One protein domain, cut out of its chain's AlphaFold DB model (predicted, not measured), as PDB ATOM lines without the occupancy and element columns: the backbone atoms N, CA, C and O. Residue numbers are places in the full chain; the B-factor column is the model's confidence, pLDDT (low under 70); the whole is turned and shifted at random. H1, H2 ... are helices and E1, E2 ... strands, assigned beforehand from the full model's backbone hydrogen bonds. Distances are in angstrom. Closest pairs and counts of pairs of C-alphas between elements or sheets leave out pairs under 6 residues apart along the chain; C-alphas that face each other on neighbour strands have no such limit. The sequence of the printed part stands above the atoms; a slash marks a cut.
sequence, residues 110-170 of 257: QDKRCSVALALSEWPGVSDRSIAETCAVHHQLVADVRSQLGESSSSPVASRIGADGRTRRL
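What this domain is: This is residues 110 to 170 of the 257 residues of the protein "ParB domain-containing protein" of Verrucomicrobia bacterium (UniProt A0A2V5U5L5). Three helices, H1, H2 and H3, cross one another at large angles in a small cluster, each packed on the other two. At one end of the longest axis, away from this cluster, is a small hairpin of two short strands, E1 and E2, reached by a loop; residues 150 to 155, at the end of H3 and in this loop, stick out. The printed part has 61 residues with three named helices and two named strands, in the order H1, H2, H3, E1, E2. The strands make one antiparallel sheet, E1 - E2, and the class is mostly helix. The whole is compact, with a radius of gyration of the C-alphas of 10.8 A and spans of 30 by 27 by 19 A.

How they stand to each other: H1, residues 110 to 122, touches H2, residues 128 to 135, at a steep tilt of 63 degrees, and they run opposite ways. Their closest C-alphas are those of Ser 115 and Cys 135, 6.5 A apart. H1 also touches H3, residues 139 to 151, of which residues 141 to 146 alone touch H1. The closest C-alphas of H1 and H3 are those of Val 116 and Val 142, 6.2 A apart, and the two run the same way at a steep tilt of 65 degrees. H3 touches H2 with residues 139 to 143 alone; the closest C-alphas are those of Ala 132 and His 139, 5.1 A apart. The lines of H2 and H3 are only just about perpendicular, at 71 degrees. The helix packing is mostly crossed, with no touching pair at a shallow tilt. In H1, H2 and H3 every O i to N i+4 pair is within hydrogen-bond range. E1, residues 159 to 161, and E2, residues 167 to 169, form an antiparallel hairpin, with 151 degrees between their directions. N 160 and O 168 are 2.9 A apart, and N 168 and O 160 are 2.8 A apart, both within hydrogen-bond range. H1 and H2 are apart from both strands, and H3 is apart from E2.

Where its parts are: H1 begins at C-alpha 110, at (-24.943, -6.677, 57.023), and is 18.5 A long from first to last C-alpha. H2 measures 10.4 A. H3 measures 18.4 A and ends at C-alpha 151, at (-8.135, -14.394, 51.237). E1 measures 7.1 A. E2 measures 6.8 A and ends at C-alpha 169, at (-13.217, -22.591, 34.655).

The domain as a whole: The two C-alphas farthest apart are those of Gln 110 and Arg 166, at 30.8 A. The printed part has no cut. The links H1 to H2, H2 to H3 and E1 to E2 are tight, and the link H3 to E1, with 7 residues, is short. The mean pLDDT of the printed part is 75.8; 17 residues are under 70, namely 150 to 159, 162 to 166 and 169 to 170.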
ATOM      1  N   GLN A 110     -25.545  -5.595  56.259       76.38
ATOM      2  CA  GLN A 110     -24.943  -6.677  57.023       76.38
ATOM      3  C   GLN A 110     -25.713  -7.992  56.845       76.38
ATOM      4  O   GLN A 110     -25.102  -8.997  56.499       76.38
ATOM      5  N   ASP A 111     -27.049  -7.980  56.920       76.06
ATOM      6  CA  ASP A 111     -27.869  -9.184  56.681       76.06
ATOM      7  C   ASP A 111     -27.673  -9.746  55.265       76.06
ATOM      8  O   ASP A 111     -27.692 -10.959  55.042       76.06
ATOM      9  N   LYS A 112     -27.468  -8.865  54.275       81.38
ATOM     10  CA  LYS A 112     -27.140  -9.281  52.904       81.38
ATOM     11  C   LYS A 112     -25.788  -9.988  52.841       81.38
ATOM     12  O   LYS A 112     -25.695 -11.022  52.187       81.38
ATOM     13  N   ARG A 113     -24.765  -9.469  53.530       82.88
ATOM     14  CA  ARG A 113     -23.437 -10.100  53.611       82.88
ATOM     15  C   ARG A 113     -23.486 -11.437  54.347       82.88
ATOM     16  O   ARG A 113     -22.972 -12.412  53.811       82.88
ATOM     17  N   CYS A 114     -24.171 -11.513  55.489       80.12
ATOM     18  CA  CYS A 114     -24.364 -12.758  56.240       80.12
ATOM     19  C   CYS A 114     -25.045 -13.836  55.385       80.12
ATOM     20  O   CYS A 114     -24.578 -14.967  55.333       80.12
ATOM     21  N   SER A 115     -26.083 -13.472  54.625       81.88
ATOM     22  CA  SER A 115     -26.753 -14.413  53.711       81.88
ATOM     23  C   SER A 115     -25.832 -14.967  52.633       81.88
ATOM     24  O   SER A 115     -25.878 -16.151  52.318       81.88
ATOM     25  N   VAL A 116     -25.003 -14.099  52.052       84.12
ATOM     26  CA  VAL A 116     -24.051 -14.492  51.015       84.12
ATOM     27  C   VAL A 116     -22.958 -15.381  51.599       84.12
ATOM     28  O   VAL A 116     -22.636 -16.400  50.995       84.12
ATOM     29  N   ALA A 117     -22.420 -15.037  52.771       83.75
ATOM     30  CA  ALA A 117     -21.420 -15.848  53.462       83.75
ATOM     31  C   ALA A 117     -21.959 -17.254  53.770       83.75
ATOM     32  O   ALA A 117     -21.305 -18.246  53.458       83.75
ATOM     33  N   LEU A 118     -23.194 -17.334  54.272       82.69
ATOM     34  CA  LEU A 118     -23.872 -18.590  54.578       82.69
ATOM     35  C   LEU A 118     -24.145 -19.440  53.324       82.69
ATOM     36  O   LEU A 118     -23.957 -20.655  53.319       82.69
ATOM     37  N   ALA A 119     -24.539 -18.805  52.219       84.56
ATOM     38  CA  ALA A 119     -24.715 -19.496  50.943       84.56
ATOM     39  C   ALA A 119     -23.381 -19.995  50.357       84.56
ATOM     40  O   ALA A 119     -23.338 -21.057  49.736       84.56
ATOM     41  N   LEU A 120     -22.290 -19.246  50.549       85.25
ATOM     42  CA  LEU A 120     -20.950 -19.628  50.103       85.25
ATOM     43  C   LEU A 120     -20.363 -20.777  50.926       85.25
ATOM     44  O   LEU A 120     -19.667 -21.611  50.347       85.25
ATOM     45  N   SER A 121     -20.644 -20.844  52.231       83.38
ATOM     46  CA  SER A 121     -20.213 -21.965  53.073       83.38
ATOM     47  C   SER A 121     -20.949 -23.258  52.725       83.38
ATOM     48  O   SER A 121     -20.328 -24.316  52.687       83.38
ATOM     49  N   GLU A 122     -22.250 -23.181  52.424       82.62
ATOM     50  CA  GLU A 122     -23.050 -24.356  52.054       82.62
ATOM     51  C   GLU A 122     -22.773 -24.813  50.608       82.62
ATOM     52  O   GLU A 122     -22.699 -26.010  50.322       82.62
ATOM     53  N   TRP A 123     -22.593 -23.869  49.672       84.06
ATOM     54  CA  TRP A 123     -22.406 -24.162  48.245       84.06
ATOM     55  C   TRP A 123     -21.174 -23.467  47.637       84.06
ATOM     56  O   TRP A 123     -21.304 -22.650  46.714       84.06
ATOM     57  N   PRO A 124     -19.945 -23.832  48.049       81.31
ATOM     58  CA  PRO A 124     -18.725 -23.160  47.592       81.31
ATOM     59  C   PRO A 124     -18.496 -23.277  46.074       81.31
ATOM     60  O   PRO A 124     -17.940 -22.370  45.450       81.31
ATOM     61  N   GLY A 125     -18.961 -24.367  45.451       78.81
ATOM     62  CA  GLY A 125     -18.812 -24.630  44.014       78.81
ATOM     63  C   GLY A 125     -19.837 -23.941  43.101       78.81
ATOM     64  O   GLY A 125     -19.697 -23.996  41.877       78.81
ATOM     65  N   VAL A 126     -20.869 -23.295  43.652       82.94
ATOM     66  CA  VAL A 126     -21.919 -22.639  42.856       82.94
ATOM     67  C   VAL A 126     -21.442 -21.270  42.365       82.94
ATOM     68  O   VAL A 126     -20.661 -20.586  43.025       82.94
ATOM     69  N   SER A 127     -21.867 -20.874  41.164       83.69
ATOM     70  CA  SER A 127     -21.521 -19.580  40.563       83.69
ATOM     71  C   SER A 127     -22.091 -18.381  41.328       83.69
ATOM     72  O   SER A 127     -23.163 -18.453  41.926       83.69
ATOM     73  N   ASP A 128     -21.411 -17.235  41.224       85.19
ATOM     74  CA  ASP A 128     -21.804 -16.011  41.935       85.19
ATOM     75  C   ASP A 128     -23.196 -15.522  41.527       85.19
ATOM     76  O   ASP A 128     -23.949 -15.060  42.373       85.19
ATOM     77  N   ARG A 129     -23.572 -15.681  40.249       83.06
ATOM     78  CA  ARG A 129     -24.912 -15.319  39.759       83.06
ATOM     79  C   ARG A 129     -26.009 -16.183  40.378       83.06
ATOM     80  O   ARG A 129     -27.025 -15.649  40.793       83.06
ATOM     81  N   SER A 130     -25.781 -17.489  40.504       81.88
ATOM     82  CA  SER A 130     -26.772 -18.396  41.097       81.88
ATOM     83  C   SER A 130     -26.933 -18.166  42.608       81.88
ATOM     84  O   SER A 130     -28.050 -18.201  43.127       81.88
ATOM     85  N   ILE A 131     -25.843 -17.844  43.314       84.94
ATOM     86  CA  ILE A 131     -25.907 -17.418  44.722       84.94
ATOM     87  C   ILE A 131     -26.626 -16.070  44.848       84.94
ATOM     88  O   ILE A 131     -27.469 -15.905  45.729       84.94
ATOM     89  N   ALA A 132     -26.331 -15.124  43.954       85.12
ATOM     90  CA  ALA A 132     -26.949 -13.803  43.930       85.12
ATOM     91  C   ALA A 132     -28.469 -13.879  43.721       85.12
ATOM     92  O   ALA A 132     -29.213 -13.233  44.456       85.12
ATOM     93  N   GLU A 133     -28.924 -14.721  42.791       83.25
ATOM     94  CA  GLU A 133     -30.343 -15.022  42.567       83.25
ATOM     95  C   GLU A 133     -30.994 -15.621  43.819       83.25
ATOM     96  O   GLU A 133     -32.031 -15.134  44.266       83.25
ATOM     97  N   THR A 134     -30.356 -16.623  44.435       81.56
ATOM     98  CA  THR A 134     -30.878 -17.292  45.643       81.56
ATOM     99  C   THR A 134     -31.009 -16.327  46.824       81.56
ATOM    100  O   THR A 134     -31.984 -16.382  47.568       81.56
ATOM    101  N   CYS A 135     -30.035 -15.430  46.995       81.06
ATOM    102  CA  CYS A 135     -30.001 -14.464  48.092       81.06
ATOM    103  C   CYS A 135     -30.729 -13.147  47.774       81.06
ATOM    104  O   CYS A 135     -30.760 -12.270  48.642       81.06
ATOM    105  N   ALA A 136     -31.252 -12.976  46.552       80.62
ATOM    106  CA  ALA A 136     -31.809 -11.727  46.026       80.62
ATOM    107  C   ALA A 136     -30.867 -10.508  46.188       80.62
ATOM    108  O   ALA A 136     -31.267  -9.440  46.659       80.62
ATOM    109  N   VAL A 137     -29.590 -10.666  45.823       82.69
ATOM    110  CA  VAL A 137     -28.566  -9.604  45.868       82.69
ATOM    111  C   VAL A 137     -27.908  -9.399  44.504       82.69
ATOM    112  O   VAL A 137     -28.059 -10.211  43.598       82.69
ATOM    113  N   HIS A 138     -27.146  -8.314  44.346       85.12
ATOM    114  CA  HIS A 138     -26.328  -8.119  43.152       85.12
ATOM    115  C   HIS A 138     -25.091  -9.031  43.182       85.12
ATOM    116  O   HIS A 138     -24.460  -9.194  44.227       85.12
ATOM    117  N   HIS A 139     -24.698  -9.583  42.031       84.19
ATOM    118  CA  HIS A 139     -23.580 -10.531  41.937       84.19
ATOM    119  C   HIS A 139     -22.227  -9.951  42.392       84.19
ATOM    120  O   HIS A 139     -21.355 -10.713  42.795       84.19
ATOM    121  N   GLN A 140     -22.042  -8.624  42.344       86.44
ATOM    122  CA  GLN A 140     -20.824  -7.972  42.850       86.44
ATOM    123  C   GLN A 140     -20.647  -8.182  44.355       86.44
ATOM    124  O   GLN A 140     -19.562  -8.548  44.780       86.44
ATOM    125  N   LEU A 141     -21.727  -8.089  45.139       84.56
ATOM    126  CA  LEU A 141     -21.666  -8.357  46.576       84.56
ATOM    127  C   LEU A 141     -21.191  -9.791  46.858       84.56
ATOM    128  O   LEU A 141     -20.466 -10.030  47.816       84.56
ATOM    129  N   VAL A 142     -21.581 -10.747  46.009       84.50
ATOM    130  CA  VAL A 142     -21.140 -12.144  46.120       84.50
ATOM    131  C   VAL A 142     -19.660 -12.292  45.797       84.50
ATOM    132  O   VAL A 142     -18.963 -13.024  46.495       84.50
ATOM    133  N   ALA A 143     -19.175 -11.592  44.771       85.88
ATOM    134  CA  ALA A 143     -17.757 -11.579  44.434       85.88
ATOM    135  C   ALA A 143     -16.912 -10.989  45.575       85.88
ATOM    136  O   ALA A 143     -15.922 -11.612  45.954       85.88
ATOM    137  N   ASP A 144     -17.346  -9.867  46.160       85.81
ATOM    138  CA  ASP A 144     -16.650  -9.181  47.257       85.81
ATOM    139  C   ASP A 144     -16.591 -10.039  48.530       85.81
ATOM    140  O   ASP A 144     -15.539 -10.196  49.147       85.81
ATOM    141  N   VAL A 145     -17.717 -10.644  48.927       84.94
ATOM    142  CA  VAL A 145     -17.748 -11.537  50.096       84.94
ATOM    143  C   VAL A 145     -16.911 -12.790  49.828       84.94
ATOM    144  O   VAL A 145     -16.160 -13.232  50.692       84.94
ATOM    145  N   ARG A 146     -16.963 -13.349  48.611       85.00
ATOM    146  CA  ARG A 146     -16.152 -14.520  48.258       85.00
ATOM    147  C   ARG A 146     -14.655 -14.207  48.250       85.00
ATOM    148  O   ARG A 146     -13.885 -15.075  48.650       85.00
ATOM    149  N   SER A 147     -14.225 -13.022  47.810       82.75
ATOM    150  CA  SER A 147     -12.808 -12.644  47.892       82.75
ATOM    151  C   SER A 147     -12.353 -12.502  49.341       82.75
ATOM    152  O   SER A 147     -11.306 -13.035  49.677       82.75
ATOM    153  N   GLN A 148     -13.179 -11.914  50.213       82.56
ATOM    154  CA  GLN A 148     -12.882 -11.804  51.648       82.56
ATOM    155  C   GLN A 148     -12.766 -13.176  52.340       82.56
ATOM    156  O   GLN A 148     -11.875 -13.380  53.159       82.56
ATOM    157  N   LEU A 149     -13.616 -14.154  51.993       77.00
ATOM    158  CA  LEU A 149     -13.474 -15.529  52.502       77.00
ATOM    159  C   LEU A 149     -12.289 -16.283  51.866       77.00
ATOM    160  O   LEU A 149     -11.657 -17.113  52.521       77.00
ATOM    161  N   GLY A 150     -12.001 -16.023  50.588       66.75
ATOM    162  CA  GLY A 150     -10.920 -16.657  49.828       66.75
ATOM    163  C   GLY A 150      -9.521 -16.160  50.201       66.75
ATOM    164  O   GLY A 150      -8.569 -16.925  50.120       66.75
ATOM    165  N   GLU A 151      -9.384 -14.916  50.662       55.44
ATOM    166  CA  GLU A 151      -8.135 -14.394  51.237       55.44
ATOM    167  C   GLU A 151      -7.749 -15.136  52.530       55.44
ATOM    168  O   GLU A 151      -6.566 -15.310  52.812       55.44
ATOM    169  N   SER A 152      -8.738 -15.673  53.248       50.81
ATOM    170  CA  SER A 152      -8.557 -16.487  54.458       50.81
ATOM    171  C   SER A 152      -8.402 -17.992  54.184       50.81
ATOM    172  O   SER A 152      -8.052 -18.748  55.086       50.81
ATOM    173  N   SER A 153      -8.664 -18.462  52.957       45.84
ATOM    174  CA  SER A 153      -8.635 -19.887  52.600       45.84
ATOM    175  C   SER A 153      -7.776 -20.139  51.355       45.84
ATOM    176  O   SER A 153      -8.146 -19.841  50.223       45.84
ATOM    177  N   SER A 154      -6.598 -20.729  51.571       38.94
ATOM    178  CA  SER A 154      -5.608 -21.075  50.541       38.94
ATOM    179  C   SER A 154      -6.101 -22.186  49.592       38.94
ATOM    180  O   SER A 154      -5.633 -23.323  49.657       38.94
ATOM    181  N   SER A 155      -7.053 -21.888  48.706       44.12
ATOM    182  CA  SER A 155      -7.174 -22.474  47.357       44.12
ATOM    183  C   SER A 155      -8.406 -21.925  46.628       44.12
ATOM    184  O   SER A 155      -9.537 -22.255  46.996       44.12
ATOM    185  N   PRO A 156      -8.240 -21.145  45.544       54.06
ATOM    186  CA  PRO A 156      -9.369 -20.772  44.708       54.06
ATOM    187  C   PRO A 156      -9.941 -22.018  44.019       54.06
ATOM    188  O   PRO A 156      -9.233 -22.768  43.349       54.06
ATOM    189  N   VAL A 157     -11.251 -22.226  44.158       59.50
ATOM    190  CA  VAL A 157     -11.977 -23.309  43.480       59.50
ATOM    191  C   VAL A 157     -11.778 -23.166  41.964       59.50
ATOM    192  O   VAL A 157     -12.206 -22.174  41.377       59.50
ATOM    193  N   ALA A 158     -11.130 -24.142  41.318       61.12
ATOM    194  CA  ALA A 158     -10.706 -24.057  39.911       61.12
ATOM    195  C   ALA A 158     -11.868 -23.983  38.895       61.12
ATOM    196  O   ALA A 158     -11.666 -23.669  37.716       61.12
ATOM    197  N   SER A 159     -13.093 -24.280  39.332       69.94
ATOM    198  CA  SER A 159     -14.279 -24.323  38.484       69.94
ATOM    199  C   SER A 159     -15.564 -24.066  39.267       69.94
ATOM    200  O   SER A 159     -15.657 -24.460  40.428       69.94
ATOM    201  N   ARG A 160     -16.566 -23.448  38.626       74.06
ATOM    202  CA  ARG A 160     -17.878 -23.150  39.229       74.06
ATOM    203  C   ARG A 160     -19.034 -23.642  38.370       74.06
ATOM    204  O   ARG A 160     -18.955 -23.593  37.142       74.06
ATOM    205  N   ILE A 161     -20.119 -24.054  39.018       74.00
ATOM    206  CA  ILE A 161     -21.341 -24.547  38.373       74.00
ATOM    207  C   ILE A 161     -22.322 -23.381  38.194       74.00
ATOM    208  O   ILE A 161     -22.688 -22.702  39.158       74.00
ATOM    209  N   GLY A 162     -22.714 -23.109  36.949       68.56
ATOM    210  CA  GLY A 162     -23.739 -22.117  36.621       68.56
ATOM    211  C   GLY A 162     -25.158 -22.599  36.928       68.56
ATOM    212  O   GLY A 162     -25.385 -23.787  37.143       68.56
ATOM    213  N   ALA A 163     -26.133 -21.686  36.892       66.75
ATOM    214  CA  ALA A 163     -27.558 -22.035  37.004       66.75
ATOM    215  C   ALA A 163     -28.020 -23.022  35.906       66.75
ATOM    216  O   ALA A 163     -28.965 -23.778  36.094       66.75
ATOM    217  N   ASP A 164     -27.301 -23.060  34.781       65.62
ATOM    218  CA  ASP A 164     -27.466 -23.995  33.667       65.62
ATOM    219  C   ASP A 164     -26.860 -25.389  33.918       65.62
ATOM    220  O   ASP A 164     -26.845 -26.229  33.019       65.62
ATOM    221  N   GLY A 165     -26.309 -25.636  35.110       66.50
ATOM    222  CA  GLY A 165     -25.616 -26.877  35.458       66.50
ATOM    223  C   GLY A 165     -24.249 -27.037  34.786       66.50
ATOM    224  O   GLY A 165     -23.596 -28.062  34.968       66.50
ATOM    225  N   ARG A 166     -23.784 -26.041  34.017       68.88
ATOM    226  CA  ARG A 166     -22.505 -26.113  33.300       68.88
ATOM    227  C   ARG A 166     -21.355 -25.632  34.174       68.88
ATOM    228  O   ARG A 166     -21.404 -24.543  34.751       68.88
ATOM    229  N   THR A 167     -20.285 -26.419  34.194       73.75
ATOM    230  CA  THR A 167     -19.034 -26.084  34.874       73.75
ATOM    231  C   THR A 167     -18.197 -25.141  34.013       73.75
ATOM    232  O   THR A 167     -17.850 -25.468  32.880       73.75
ATOM    233  N   ARG A 168     -17.844 -23.971  34.547       75.88
ATOM    234  CA  ARG A 168     -16.952 -22.999  33.898       75.88
ATOM    235  C   ARG A 168     -15.666 -22.866  34.709       75.88
ATOM    236  O   ARG A 168     -15.725 -22.686  35.928       75.88
ATOM    237  N   ARG A 169     -14.507 -22.949  34.044       68.88
ATOM    238  CA  ARG A 169     -13.217 -22.591  34.655       68.88
ATOM    239  C   ARG A 169     -13.138 -21.077  34.800       68.88
ATOM    240  O   ARG A 169     -13.546 -20.348  33.898       68.88
ATOM    241  N   LEU A 170     -12.625 -20.617  35.936       61.16
ATOM    242  CA  LEU A 170     -12.363 -19.195  36.130       61.16
ATOM    243  C   LEU A 170     -11.100 -18.807  35.356       61.16
ATOM    244  O   LEU A 170     -10.137 -19.580  35.359       61.16
TER     245      LEU A 170